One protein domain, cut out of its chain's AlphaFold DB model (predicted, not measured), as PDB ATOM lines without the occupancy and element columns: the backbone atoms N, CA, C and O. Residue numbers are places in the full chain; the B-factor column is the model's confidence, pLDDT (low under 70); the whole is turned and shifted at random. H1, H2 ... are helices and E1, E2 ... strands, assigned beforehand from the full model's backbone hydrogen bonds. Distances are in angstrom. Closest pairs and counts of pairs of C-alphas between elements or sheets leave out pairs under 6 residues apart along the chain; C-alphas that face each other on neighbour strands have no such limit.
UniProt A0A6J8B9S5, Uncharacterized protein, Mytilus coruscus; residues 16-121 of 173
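Overview. This is residues 16 to 121 of the 173 residues of an uncharacterized protein of Mytilus coruscus (UniProt A0A6J8B9S5). This is a long, loose body with parts at two ends: a small three-stranded sheet with H2 over one face and H3 at a corner beyond, and, far off, E4 paired with residues 16 to 17, with H5 beyond it. H1 lies between these ends, and residues 93 to 104, without a named element, run back from E3 to E4. The printed part has 106 residues, with five named helices and four named strands in the order H1, E1, E2, H2, H3, H4, E3, E4, H5; the class is mostly helix. The antiparallel sheet has the order E2, E1, E3; the radius of gyration of the C-alphas is 17.7 A, and the spans are 59 by 32 by 21 A.

Along the chain. H1, residues 26 to 36, begins at C-alpha 26 (126.178, 176.262, 127.883) and is 15.4 A long. E1 is residues 45 to 47, E2 52 to 54, H2 57 to 66 with 14.0 A, and H3 68 to 79 with 16.6 A. H4 is residues 86 to 89, E3 90 to 92 and E4 105 to 107. H5, residues 110 to 121, 16.5 A, ends at C-alpha 121 (132.035, 159.460, 132.358).

Arrangement. E1 and E2 form a hairpin, with N 47 and O 52 2.9 A apart, within hydrogen-bond range; E3 is antiparallel to E1, with N 46 and O 91 at 2.9 A. H2 is on one face, making two layers, a helix over a sheet, at a height over the sheet of 8.9 A. H2 and H3 touch only at the corner, C-alphas 64 and 70 being 6.1 A apart. H1 only grazes the sheet. In H1, H2, H3 and H5 every O i to N i+4 pair is within hydrogen-bond range; H4 is too short for one.

Size, cuts and confidence. The printed part has no cut. The link from E3 to E4 is long. The C-alphas of Gly 81 and Ala 111, the two farthest apart, are 59.7 A apart. Residues 96 to 98 and 121 have pLDDT under 70.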
ATOM      1  N   VAL A  16     124.548 172.352 121.947       95.19
ATOM      2  CA  VAL A  16     125.278 172.166 120.690       95.19
ATOM      3  C   VAL A  16     125.400 173.502 119.974       95.19
ATOM      4  O   VAL A  16     124.508 174.346 120.061       95.19
ATOM      5  N   CYS A  17     126.524 173.710 119.299       95.62
ATOM      6  CA  CYS A  17     126.680 174.854 118.417       95.62
ATOM      7  C   CYS A  17     125.852 174.626 117.147       95.62
ATOM      8  O   CYS A  17     125.956 173.573 116.525       95.62
ATOM      9  N   GLY A  18     125.068 175.619 116.735       94.00
ATOM     10  CA  GLY A  18     124.265 175.552 115.512       94.00
ATOM     11  C   GLY A  18     125.089 175.607 114.221       94.00
ATOM     12  O   GLY A  18     124.568 175.309 113.153       94.00
ATOM     13  N   ARG A  19     126.379 175.970 114.295       92.75
ATOM     14  CA  ARG A  19     127.254 176.156 113.120       92.75
ATOM     15  C   ARG A  19     128.321 175.078 112.947       92.75
ATOM     16  O   ARG A  19     128.944 175.012 111.890       92.75
ATOM     17  N   CYS A  20     128.578 174.254 113.963       94.88
ATOM     18  CA  CYS A  20     129.555 173.173 113.864       94.88
ATOM     19  C   CYS A  20     129.278 172.037 114.872       94.88
ATOM     20  O   CYS A  20     128.482 172.210 115.791       94.88
ATOM     21  N   PRO A  21     129.978 170.889 114.784       95.56
ATOM     22  CA  PRO A  21     129.744 169.732 115.661       95.56
ATOM     23  C   PRO A  21     130.123 169.915 117.147       95.56
ATOM     24  O   PRO A  21     130.085 168.941 117.910       95.56
ATOM     25  N   PHE A  22     130.546 171.112 117.573       95.31
ATOM     26  CA  PHE A  22     130.956 171.374 118.952       95.31
ATOM     27  C   PHE A  22     129.770 171.274 119.916       95.31
ATOM     28  O   PHE A  22     128.701 171.836 119.682       95.31
ATOM     29  N   ARG A  23     129.975 170.583 121.042       95.06
ATOM     30  CA  ARG A  23     128.934 170.327 122.043       95.06
ATOM     31  C   ARG A  23     129.494 170.274 123.460       95.06
ATOM     32  O   ARG A  23     130.622 169.818 123.670       95.06
ATOM     33  N   GLY A  24     128.715 170.737 124.433       93.38
ATOM     34  CA  GLY A  24     129.113 170.751 125.838       93.38
ATOM     35  C   GLY A  24     128.168 171.545 126.738       93.38
ATOM     36  O   GLY A  24     126.991 171.709 126.441       93.38
ATOM     37  N   GLU A  25     128.696 172.037 127.856       92.38
ATOM     38  CA  GLU A  25     127.986 172.946 128.766       92.38
ATOM     39  C   GLU A  25     127.689 174.294 128.088       92.38
ATOM     40  O   GLU A  25     128.475 174.737 127.241       92.38
ATOM     41  N   LYS A  26     126.615 174.990 128.503       91.00
ATOM     42  CA  LYS A  26     126.178 176.262 127.883       91.00
ATOM     43  C   LYS A  26     127.331 177.263 127.765       91.00
ATOM     44  O   LYS A  26     127.610 177.759 126.679       91.00
ATOM     45  N   SER A  27     128.057 177.501 128.858       89.81
ATOM     46  CA  SER A  27     129.187 178.442 128.903       89.81
ATOM     47  C   SER A  27     130.303 178.085 127.915       89.81
ATOM     48  O   SER A  27     130.872 178.966 127.268       89.81
ATOM     49  N   ARG A  28     130.602 176.791 127.746       91.75
ATOM     50  CA  ARG A  28     131.633 176.310 126.818       91.75
ATOM     51  C   ARG A  28     131.218 176.473 125.367       91.75
ATOM     52  O   ARG A  28     132.053 176.869 124.556       91.75
ATOM     53  N   VAL A  29     129.960 176.181 125.045       93.00
ATOM     54  CA  VAL A  29     129.428 176.358 123.686       93.00
ATOM     55  C   VAL A  29     129.346 177.840 123.332       93.00
ATOM     56  O   VAL A  29     129.766 178.208 122.241       93.00
ATOM     57  N   ILE A  30     128.939 178.699 124.275       89.38
ATOM     58  CA  ILE A  30     128.975 180.158 124.109       89.38
ATOM     59  C   ILE A  30     130.399 180.629 123.804       89.38
ATOM     60  O   ILE A  30     130.639 181.254 122.774       89.38
ATOM     61  N   ASN A  31     131.373 180.283 124.649       88.62
ATOM     62  CA  ASN A  31     132.761 180.704 124.441       88.62
ATOM     63  C   ASN A  31     133.343 180.179 123.120       88.62
ATOM     64  O   ASN A  31     134.115 180.875 122.462       88.62
ATOM     65  N   HIS A  32     132.980 178.959 122.723       92.56
ATOM     66  CA  HIS A  32     133.332 178.412 121.419       92.56
ATOM     67  C   HIS A  32     132.726 179.252 120.283       92.56
ATOM     68  O   HIS A  32     133.456 179.678 119.390       92.56
ATOM     69  N   PHE A  33     131.426 179.541 120.342       90.62
ATOM     70  CA  PHE A  33     130.727 180.308 119.316       90.62
ATOM     71  C   PHE A  33     131.360 181.689 119.107       90.62
ATOM     72  O   PHE A  33     131.772 182.015 117.992       90.62
ATOM     73  N   TYR A  34     131.566 182.447 120.187       85.62
ATOM     74  CA  TYR A  34     132.224 183.755 120.117       85.62
ATOM     75  C   TYR A  34     133.651 183.679 119.561       85.62
ATOM     76  O   TYR A  34     134.106 184.585 118.872       85.62
ATOM     77  N   LYS A  35     134.382 182.599 119.843       86.88
ATOM     78  CA  LYS A  35     135.775 182.467 119.409       86.88
ATOM     79  C   LYS A  35     135.924 182.070 117.940       86.88
ATOM     80  O   LYS A  35     136.881 182.510 117.306       86.88
ATOM     81  N   TYR A  36     135.044 181.210 117.434       89.75
ATOM     82  CA  TYR A  36     135.222 180.555 116.131       89.75
ATOM     83  C   TYR A  36     134.210 180.983 115.070       89.75
ATOM     84  O   TYR A  36     134.493 180.836 113.884       89.75
ATOM     85  N   HIS A  37     133.053 181.504 115.471       88.94
ATOM     86  CA  HIS A  37     131.961 181.816 114.550       88.94
ATOM     87  C   HIS A  37     131.588 183.291 114.509       88.94
ATOM     88  O   HIS A  37     130.969 183.723 113.540       88.94
ATOM     89  N   VAL A  38     131.985 184.055 115.526       85.88
ATOM     90  CA  VAL A  38     131.778 185.497 115.566       85.88
ATOM     91  C   VAL A  38     133.035 186.217 115.056       85.88
ATOM     92  O   VAL A  38     134.104 186.130 115.684       85.88
ATOM     93  N   PRO A  39     132.941 186.940 113.923       85.19
ATOM     94  CA  PRO A  39     134.000 187.841 113.489       85.19
ATOM     95  C   PRO A  39     134.281 188.895 114.563       85.19
ATOM     96  O   PRO A  39     133.388 189.283 115.311       85.19
ATOM     97  N   LEU A  40     135.524 189.374 114.639       83.56
ATOM     98  CA  LEU A  40     135.947 190.315 115.683       83.56
ATOM     99  C   LEU A  40     135.072 191.581 115.723       83.56
ATOM    100  O   LEU A  40     134.715 192.038 116.799       83.56
ATOM    101  N   GLU A  41     134.669 192.076 114.552       79.62
ATOM    102  CA  GLU A  41     133.855 193.289 114.382       79.62
ATOM    103  C   GLU A  41     132.409 193.145 114.866       79.62
ATOM    104  O   GLU A  41     131.734 194.145 115.075       79.62
ATOM    105  N   HIS A  42     131.948 191.909 115.068       83.75
ATOM    106  CA  HIS A  42     130.609 191.611 115.571       83.75
ATOM    107  C   HIS A  42     130.647 191.133 117.032       83.75
ATOM    108  O   HIS A  42     129.706 190.501 117.508       83.75
ATOM    109  N   CYS A  43     131.760 191.338 117.740       83.69
ATOM    110  CA  CYS A  43     131.817 191.154 119.187       83.69
ATOM    111  C   CYS A  43     131.518 192.479 119.872       83.69
ATOM    112  O   CYS A  43     132.137 193.482 119.538       83.69
ATOM    113  N   ASP A  44     130.647 192.455 120.878       86.62
ATOM    114  CA  ASP A  44     130.217 193.661 121.592       86.62
ATOM    115  C   ASP A  44     131.403 194.498 122.078       86.62
ATOM    116  O   ASP A  44     131.405 195.714 121.912       86.62
ATOM    117  N   TYR A  45     132.438 193.835 122.605       89.31
ATOM    118  CA  TYR A  45     133.675 194.456 123.058       89.31
ATOM    119  C   TYR A  45     134.881 193.660 122.558       89.31
ATOM    120  O   TYR A  45     134.927 192.427 122.664       89.31
ATOM    121  N   PHE A  46     135.881 194.353 122.017       91.56
ATOM    122  CA  PHE A  46     137.090 193.701 121.531       91.56
ATOM    123  C   PHE A  46     138.340 194.577 121.591       91.56
ATOM    124  O   PHE A  46     138.279 195.804 121.572       91.56
ATOM    125  N   CYS A  47     139.493 193.908 121.639       92.25
ATOM    126  CA  CYS A  47     140.811 194.523 121.539       92.25
ATOM    127  C   CYS A  47     141.423 194.185 120.175       92.25
ATOM    128  O   CYS A  47     141.687 193.012 119.890       92.25
ATOM    129  N   THR A  48     141.672 195.191 119.333       91.62
ATOM    130  CA  THR A  48     142.331 195.009 118.027       91.62
ATOM    131  C   THR A  48     143.831 194.760 118.146       91.62
ATOM    132  O   THR A  48     144.428 194.251 117.207       91.62
ATOM    133  N   LEU A  49     144.447 195.073 119.286       91.38
ATOM    134  CA  LEU A  49     145.853 194.754 119.517       91.38
ATOM    135  C   LEU A  49     146.025 193.242 119.732       91.38
ATOM    136  O   LEU A  49     146.749 192.571 119.007       91.38
ATOM    137  N   CYS A  50     145.239 192.684 120.655       91.44
ATOM    138  CA  CYS A  50     145.324 191.281 121.058       91.44
ATOM    139  C   CYS A  50     144.386 190.326 120.297       91.44
ATOM    140  O   CYS A  50     144.379 189.124 120.581       91.44
ATOM    141  N   MET A  51     143.534 190.835 119.398       89.44
ATOM    142  CA  MET A  51     142.412 190.092 118.792       89.44
ATOM    143  C   MET A  51     141.492 189.436 119.848       89.44
ATOM    144  O   MET A  51     140.924 188.355 119.633       89.44
ATOM    145  N   PHE A  52     141.382 190.067 121.021       88.94
ATOM    146  CA  PHE A  52     140.609 189.565 122.156       88.94
ATOM    147  C   PHE A  52     139.141 189.968 122.019       88.94
ATOM    148  O   PHE A  52     138.847 191.090 121.623       88.94
ATOM    149  N   ARG A  53     138.233 189.046 122.346       89.06
ATOM    150  CA  ARG A  53     136.777 189.208 122.245       89.06
ATOM    151  C   ARG A  53     136.171 189.043 123.630       89.06
ATOM    152  O   ARG A  53     136.495 188.063 124.307       89.06
ATOM    153  N   CYS A  54     135.264 189.924 124.021       86.69
ATOM    154  CA  CYS A  54     134.520 189.794 125.266       86.69
ATOM    155  C   CYS A  54     133.093 190.342 125.149       86.69
ATOM    156  O   CYS A  54     132.720 190.985 124.171       86.69
ATOM    157  N   ARG A  55     132.275 190.001 126.149       81.81
ATOM    158  CA  ARG A  55     130.834 190.307 126.194       81.81
ATOM    159  C   ARG A  55     130.514 191.523 127.057       81.81
ATOM    160  O   ARG A  55     129.386 191.994 127.068       81.81
ATOM    161  N   SER A  56     131.496 192.014 127.807       86.62
ATOM    162  CA  SER A  56     131.342 193.182 128.657       86.62
ATOM    163  C   SER A  56     132.550 194.102 128.539       86.62
ATOM    164  O   SER A  56     133.673 193.663 128.271       86.62
ATOM    165  N   GLU A  57     132.304 195.385 128.776       89.50
ATOM    166  CA  GLU A  57     133.349 196.397 128.892       89.50
ATOM    167  C   GLU A  57     134.262 196.116 130.090       89.50
ATOM    168  O   GLU A  57     135.474 196.297 130.010       89.50
ATOM    169  N   TYR A  58     133.694 195.591 131.182       90.38
ATOM    170  CA  TYR A  58     134.450 195.189 132.364       90.38
ATOM    171  C   TYR A  58     135.517 194.142 132.027       90.38
ATOM    172  O   TYR A  58     136.681 194.302 132.400       90.38
ATOM    173  N   ASP A  59     135.152 193.107 131.264       90.19
ATOM    174  CA  ASP A  59     136.097 192.083 130.810       90.19
ATOM    175  C   ASP A  59     137.183 192.679 129.900       90.19
ATOM    176  O   ASP A  59     138.344 192.269 129.977       90.19
ATOM    177  N   LEU A  60     136.828 193.661 129.062       91.31
ATOM    178  CA  LEU A  60     137.780 194.339 128.178       91.31
ATOM    179  C   LEU A  60     138.791 195.176 128.970       91.31
ATOM    180  O   LEU A  60     139.989 195.132 128.695       91.31
ATOM    181  N   ASN A  61     138.326 195.908 129.980       90.38
ATOM    182  CA  ASN A  61     139.183 196.713 130.848       90.38
ATOM    183  C   ASN A  61     140.052 195.837 131.770       90.38
ATOM    184  O   ASN A  61     141.219 196.132 132.018       90.38
ATOM    185  N   SER A  62     139.517 194.714 132.254       91.62
ATOM    186  CA  SER A  62     140.317 193.721 132.978       91.62
ATOM    187  C   SER A  62     141.408 193.128 132.080       91.62
ATOM    188  O   SER A  62     142.555 192.968 132.502       91.62
ATOM    189  N   HIS A  63     141.092 192.882 130.805       92.44
ATOM    190  CA  HIS A  63     142.054 192.409 129.816       92.44
ATOM    191  C   HIS A  63     143.233 193.376 129.621       92.44
ATOM    192  O   HIS A  63     144.375 192.915 129.646       92.44
ATOM    193  N   THR A  64     143.011 194.688 129.491       90.69
ATOM    194  CA  THR A  64     144.120 195.640 129.264       90.69
ATOM    195  C   THR A  64     145.097 195.717 130.430       90.69
ATOM    196  O   THR A  64     146.296 195.901 130.224       90.69
ATOM    197  N   ARG A  65     144.597 195.541 131.656       87.88
ATOM    198  CA  ARG A  65     145.397 195.640 132.885       87.88
ATOM    199  C   ARG A  65     146.046 194.314 133.268       87.88
ATOM    200  O   ARG A  65     147.186 194.291 133.721       87.88
ATOM    201  N   GLY A  66     145.318 193.210 133.111       87.81
ATOM    202  CA  GLY A  66     145.718 191.895 133.613       87.81
ATOM    203  C   GLY A  66     146.375 190.988 132.576       87.81
ATOM    204  O   GLY A  66     147.045 190.018 132.942       87.81
ATOM    205  N   TYR A  67     146.203 191.250 131.276       92.62
ATOM    206  CA  TYR A  67     146.707 190.340 130.253       92.62
ATOM    207  C   TYR A  67     148.169 190.623 129.903       92.62
ATOM    208  O   TYR A  67     148.503 191.563 129.191       92.62
ATOM    209  N   THR A  68     149.066 189.738 130.341       92.94
ATOM    210  CA  THR A  68     150.520 189.906 130.162       92.94
ATOM    211  C   THR A  68     150.983 190.060 128.713       92.94
ATOM    212  O   THR A  68     152.026 190.668 128.486       92.94
ATOM    213  N   LYS A  69     150.259 189.514 127.726       92.12
ATOM    214  CA  LYS A  69     150.608 189.744 126.314       92.12
ATOM    215  C   LYS A  69     150.187 191.125 125.837       92.12
ATOM    216  O   LYS A  69     150.965 191.737 125.125       92.12
ATOM    217  N   HIS A  70     149.029 191.615 126.290       93.81
ATOM    218  CA  HIS A  70     148.585 192.981 126.007       93.81
ATOM    219  C   HIS A  70     149.630 193.972 126.502       93.81
ATOM    220  O   HIS A  70     150.157 194.756 125.724       93.81
ATOM    221  N   VAL A  71     150.030 193.854 127.770       92.19
ATOM    222  CA  VAL A  71     151.046 194.732 128.371       92.19
ATOM    223  C   VAL A  71     152.367 194.689 127.591       92.19
ATOM    224  O   VAL A  71     152.972 195.729 127.349       92.19
ATOM    225  N   ARG A  72     152.804 193.506 127.141       93.12
ATOM    226  CA  ARG A  72     154.015 193.374 126.316       93.12
ATOM    227  C   ARG A  72     153.873 194.014 124.939       93.12
ATOM    228  O   ARG A  72     154.809 194.663 124.490       93.12
ATOM    229  N   GLU A  73     152.740 193.837 124.269       92.75
ATOM    230  CA  GLU A  73     152.481 194.467 122.969       92.75
ATOM    231  C   GLU A  73     152.474 195.992 123.103       92.75
ATOM    232  O   GLU A  73     153.137 196.668 122.320       92.75
ATOM    233  N   VAL A  74     151.848 196.528 124.153       92.62
ATOM    234  CA  VAL A  74     151.876 197.964 124.472       92.62
ATOM    235  C   VAL A  74     153.304 198.471 124.680       92.62
ATOM    236  O   VAL A  74     153.683 199.484 124.095       92.62
ATOM    237  N   GLN A  75     154.122 197.752 125.451       92.25
ATOM    238  CA  GLN A  75     155.528 198.117 125.656       92.25
ATOM    239  C   GLN A  75     156.326 198.110 124.346       92.25
ATOM    240  O   GLN A  75     157.166 198.982 124.133       92.25
ATOM    241  N   THR A  76     156.076 197.147 123.458       93.19
ATOM    242  CA  THR A  76     156.718 197.096 122.137       93.19
ATOM    243  C   THR A  76     156.307 198.282 121.264       93.19
ATOM    244  O   THR A  76     157.173 198.906 120.658       93.19
ATOM    245  N   LEU A  77     155.020 198.647 121.241       91.62
ATOM    246  CA  LEU A  77     154.536 199.826 120.510       91.62
ATOM    247  C   LEU A  77     155.231 201.106 120.994       91.62
ATOM    248  O   LEU A  77     155.728 201.886 120.184       91.62
ATOM    249  N   GLN A  78     155.332 201.279 122.314       90.94
ATOM    250  CA  GLN A  78     155.993 202.436 122.921       90.94
ATOM    251  C   GLN A  78     157.487 202.496 122.579       90.94
ATOM    252  O   GLN A  78     157.997 203.566 122.252       90.94
ATOM    253  N   LYS A  79     158.186 201.353 122.588       92.69
ATOM    254  CA  LYS A  79     159.600 201.269 122.170       92.69
ATOM    255  C   LYS A  79     159.809 201.639 120.702       92.69
ATOM    256  O   LYS A  79     160.844 202.198 120.364       92.69
ATOM    257  N   ASN A  80     158.819 201.372 119.856       92.25
ATOM    258  CA  ASN A  80     158.842 201.723 118.438       92.25
ATOM    259  C   ASN A  80     158.432 203.186 118.173       92.25
ATOM    260  O   ASN A  80     158.210 203.558 117.023       92.25
ATOM    261  N   GLY A  81     158.290 204.013 119.217       89.69
ATOM    262  CA  GLY A  81     157.903 205.420 119.098       89.69
ATOM    263  C   GLY A  81     156.410 205.645 118.835       89.69
ATOM    264  O   GLY A  81     156.006 206.767 118.538       89.69
ATOM    265  N   GLN A  82     155.573 204.609 118.945       88.56
ATOM    266  CA  GLN A  82     154.127 204.744 118.791       88.56
ATOM    267  C   GLN A  82     153.473 205.087 120.133       88.56
ATOM    268  O   GLN A  82     153.748 204.472 121.164       88.56
ATOM    269  N   THR A  83     152.556 206.052 120.124       84.88
ATOM    270  CA  THR A  83     151.774 206.405 121.310       84.88
ATOM    271  C   THR A  83     150.649 205.389 121.520       84.88
ATOM    272  O   THR A  83     149.824 205.133 120.640       84.88
ATOM    273  N   TYR A  84     150.608 204.778 122.706       86.75
ATOM    274  CA  TYR A  84     149.506 203.899 123.088       86.75
ATOM    275  C   TYR A  84     148.333 204.734 123.604       86.75
ATOM    276  O   TYR A  84     148.445 205.413 124.623       86.75
ATOM    277  N   ASN A  85     147.201 204.656 122.908       87.19
ATOM    278  CA  ASN A  85     145.931 205.199 123.366       87.19
ATOM    279  C   ASN A  85     144.898 204.073 123.373       87.19
ATOM    280  O   ASN A  85     144.649 203.456 122.336       87.19
ATOM    281  N   GLU A  86     144.301 203.805 124.533       83.56
ATOM    282  CA  GLU A  86     143.339 202.714 124.710       83.56
ATOM    283  C   GLU A  86     142.182 202.806 123.709       83.56
ATOM    284  O   GLU A  86     141.794 201.796 123.129       83.56
ATOM    285  N   ARG A  87     141.712 204.022 123.401       83.44
ATOM    286  CA  ARG A  87     140.605 204.255 122.457       83.44
ATOM    287  C   ARG A  87     140.893 203.769 121.034       83.44
ATOM    288  O   ARG A  87     139.960 203.514 120.282       83.44
ATOM    289  N   ASN A  88     142.164 203.627 120.658       84.94
ATOM    290  CA  ASN A  88     142.540 203.154 119.325       84.94
ATOM    291  C   ASN A  88     142.385 201.634 119.196       84.94
ATOM    292  O   ASN A  88     142.110 201.124 118.107       84.94
ATOM    293  N   TYR A  89     142.574 200.915 120.306       85.06
ATOM    294  CA  TYR A  89     142.646 199.458 120.313       85.06
ATOM    295  C   TYR A  89     141.419 198.799 120.936       85.06
ATOM    296  O   TYR A  89     141.083 197.674 120.573       85.06
ATOM    297  N   LEU A  90     140.740 199.488 121.850       89.62
ATOM    298  CA  LEU A  90     139.537 199.013 122.513       89.62
ATOM    299  C   LEU A  90     138.334 199.528 121.742       89.62
ATOM    300  O   LEU A  90     138.076 200.730 121.695       89.62
ATOM    301  N   LYS A  91     137.600 198.606 121.131       88.12
ATOM    302  CA  LYS A  91     136.434 198.931 120.322       88.12
ATOM    303  C   LYS A  91     135.193 198.276 120.902       88.12
ATOM    304  O   LYS A  91     135.225 197.132 121.360       88.12
ATOM    305  N   LYS A  92     134.099 199.027 120.840       88.50
ATOM    306  CA  LYS A  92     132.743 198.522 121.004       88.50
ATOM    307  C   LYS A  92     132.152 198.340 119.611       88.50
ATOM    308  O   LYS A  92     132.268 199.255 118.793       88.50
ATOM    309  N   ALA A  93     131.568 197.183 119.320       83.19
ATOM    310  CA  ALA A  93     130.897 196.995 118.037       83.19
ATOM    311  C   ALA A  93     129.692 197.940 117.922       83.19
ATOM    312  O   ALA A  93     128.960 198.159 118.889       83.19
ATOM    313  N   SER A  94     129.492 198.499 116.727       74.31
ATOM    314  CA  SER A  94     128.316 199.317 116.402       74.31
ATOM    315  C   SER A  94     127.045 198.475 116.317       74.31
ATOM    316  O   SER A  94     125.962 198.954 116.640       74.31
ATOM    317  N   VAL A  95     127.190 197.210 115.919       76.12
ATOM    318  CA  VAL A  95     126.122 196.217 115.864       76.12
ATOM    319  C   VAL A  95     126.485 195.100 116.832       76.12
ATOM    320  O   VAL A  95     127.416 194.331 116.587       76.12
ATOM    321  N   ALA A  96     125.766 195.031 117.951       67.94
ATOM    322  CA  ALA A  96     125.876 193.903 118.865       67.94
ATOM    323  C   ALA A  96     125.427 192.631 118.138       67.94
ATOM    324  O   ALA A  96     124.410 192.642 117.436       67.94
ATOM    325  N   ASN A  97     126.162 191.531 118.298       69.19
ATOM    326  CA  ASN A  97     125.661 190.261 117.789       69.19
ATOM    327  C   ASN A  97     124.459 189.853 118.629       69.19
ATOM    328  O   ASN A  97     124.587 189.591 119.828       69.19
ATOM    329  N   ILE A  98     123.300 189.762 117.986       66.69
ATOM    330  CA  ILE A  98     122.117 189.208 118.624       66.69
ATOM    331  C   ILE A  98     122.326 187.701 118.672       66.69
ATOM    332  O   ILE A  98     122.204 186.987 117.682       66.69
ATOM    333  N   PHE A  99     122.723 187.236 119.847       71.81
ATOM    334  CA  PHE A  99     122.762 185.826 120.168       71.81
ATOM    335  C   PHE A  99     121.325 185.295 120.229       71.81
ATOM    336  O   PHE A  99     120.575 185.640 121.144       71.81
ATOM    337  N   GLU A 100     120.941 184.457 119.269       77.69
ATOM    338  CA  GLU A 100     119.612 183.845 119.252       77.69
ATOM    339  C   GLU A 100     119.663 182.432 119.864       77.69
ATOM    340  O   GLU A 100     120.138 181.470 119.244       77.69
ATOM    341  N   ASP A 101     119.157 182.306 121.101       77.56
ATOM    342  CA  ASP A 101     118.948 181.009 121.762       77.56
ATOM    343  C   ASP A 101     118.014 180.151 120.878       77.56
ATOM    344  O   ASP A 101     116.916 180.568 120.513       77.56
ATOM    345  N   GLY A 102     118.463 178.947 120.510       79.88
ATOM    346  CA  GLY A 102     117.734 178.033 119.622       79.88
ATOM    347  C   GLY A 102     118.193 178.032 118.158       79.88
ATOM    348  O   GLY A 102     117.987 177.020 117.492       79.88
ATOM    349  N   ARG A 103     118.875 179.083 117.672       86.94
ATOM    350  CA  ARG A 103     119.520 179.081 116.342       86.94
ATOM    351  C   ARG A 103     121.020 178.826 116.448       86.94
ATOM    352  O   ARG A 103     121.526 177.849 115.903       86.94
ATOM    353  N   ASP A 104     121.741 179.690 117.160       90.19
ATOM    354  CA  ASP A 104     123.207 179.617 117.239       90.19
ATOM    355  C   ASP A 104     123.688 178.624 118.302       90.19
ATOM    356  O   ASP A 104     124.758 178.016 118.173       90.19
ATOM    357  N   ILE A 105     122.884 178.435 119.349       91.75
ATOM    358  CA  ILE A 105     123.099 177.423 120.377       91.75
ATOM    359  C   ILE A 105     121.787 176.704 120.636       91.75
ATOM    360  O   ILE A 105     120.802 177.304 121.061       91.75
ATOM    361  N   VAL A 106     121.803 175.395 120.422       94.69
ATOM    362  CA  VAL A 106     120.615 174.558 120.554       94.69
ATOM    363  C   VAL A 106     120.730 173.741 121.831       94.69
ATOM    364  O   VAL A 106     121.699 173.004 122.042       94.69
ATOM    365  N   LYS A 107     119.732 173.881 122.702       94.50
ATOM    366  CA  LYS A 107     119.570 173.035 123.883       94.50
ATOM    367  C   LYS A 107     119.042 171.674 123.433       94.50
ATOM    368  O   LYS A 107     117.992 171.601 122.807       94.50
ATOM    369  N   GLN A 108     119.768 170.610 123.753       94.62
ATOM    370  CA  GLN A 108     119.342 169.245 123.447       94.62
ATOM    371  C   GLN A 108     118.339 168.737 124.483       94.62
ATOM    372  O   GLN A 108     118.222 169.290 125.588       94.62
ATOM    373  N   SER A 109     117.629 167.659 124.145       92.69
ATOM    374  CA  SER A 109     116.706 167.035 125.089       92.69
ATOM    375  C   SER A 109     117.449 166.531 126.330       92.69
ATOM    376  O   SER A 109     118.661 166.270 126.320       92.69
ATOM    377  N   TYR A 110     116.714 166.372 127.433       88.88
ATOM    378  CA  TYR A 110     117.292 165.822 128.656       88.88
ATOM    379  C   TYR A 110     117.862 164.415 128.409       88.88
ATOM    380  O   TYR A 110     119.003 164.151 128.774       88.88
ATOM    381  N   ALA A 111     117.130 163.551 127.698       88.69
ATOM    382  CA  ALA A 111     117.565 162.189 127.387       88.69
ATOM    383  C   ALA A 111     118.872 162.144 126.568       88.69
ATOM    384  O   ALA A 111     119.769 161.357 126.877       88.69
ATOM    385  N   GLU A 112     119.026 163.004 125.558       90.81
ATOM    386  CA  GLU A 112     120.269 163.104 124.774       90.81
ATOM    387  C   GLU A 112     121.433 163.644 125.604       90.81
ATOM    388  O   GLU A 112     122.557 163.140 125.515       90.81
ATOM    389  N   SER A 113     121.150 164.631 126.456       90.56
ATOM    390  CA  SER A 113     122.133 165.187 127.386       90.56
ATOM    391  C   SER A 113     122.679 164.101 128.316       90.56
ATOM    392  O   SER A 113     123.895 163.960 128.458       90.56
ATOM    393  N   GLN A 114     121.793 163.276 128.883       86.56
ATOM    394  CA  GLN A 114     122.163 162.156 129.753       86.56
ATOM    395  C   GLN A 114     123.038 161.131 129.012       86.56
ATOM    396  O   GLN A 114     124.102 160.762 129.513       86.56
ATOM    397  N   LYS A 115     122.660 160.734 127.786       87.25
ATOM    398  CA  LYS A 115     123.458 159.813 126.953       87.25
ATOM    399  C   LYS A 115     124.873 160.349 126.693       87.25
ATOM    400  O   LYS A 115     125.842 159.602 126.824       87.25
ATOM    401  N   HIS A 116     125.009 161.639 126.374       88.69
ATOM    402  CA  HIS A 116     126.311 162.268 126.119       88.69
ATOM    403  C   HIS A 116     127.215 162.290 127.357       88.69
ATOM    404  O   HIS A 116     128.416 162.023 127.270       88.69
ATOM    405  N   TRP A 117     126.667 162.625 128.522       86.75
ATOM    406  CA  TRP A 117     127.456 162.681 129.749       86.75
ATOM    407  C   TRP A 117     127.838 161.289 130.248       86.75
ATOM    408  O   TRP A 117     128.998 161.082 130.616       86.75
ATOM    409  N   ALA A 118     126.928 160.319 130.148       82.88
ATOM    410  CA  ALA A 118     127.208 158.921 130.457       82.88
ATOM    411  C   ALA A 118     128.322 158.344 129.562       82.88
ATOM    412  O   ALA A 118     129.205 157.638 130.054       82.88
ATOM    413  N   SER A 119     128.348 158.696 128.267       83.06
ATOM    414  CA  SER A 119     129.406 158.246 127.351       83.06
ATOM    415  C   SER A 119     130.772 158.870 127.662       83.06
ATOM    416  O   SER A 119     131.799 158.296 127.316       83.06
ATOM    417  N   ARG A 120     130.811 160.042 128.312       75.94
ATOM    418  CA  ARG A 120     132.060 160.715 128.717       75.94
ATOM    419  C   ARG A 120     132.550 160.312 130.102       75.94
ATOM    420  O   ARG A 120     133.755 160.375 130.324       75.94
ATOM    421  N   ALA A 121     131.666 159.896 131.009       67.81
ATOM    422  CA  ALA A 121     132.035 159.460 132.358       67.81
ATOM    423  C   ALA A 121     132.964 158.227 132.350       67.81
ATOM    424  O   ALA A 121     133.806 158.087 133.230       67.81
TER     425      ALA A 121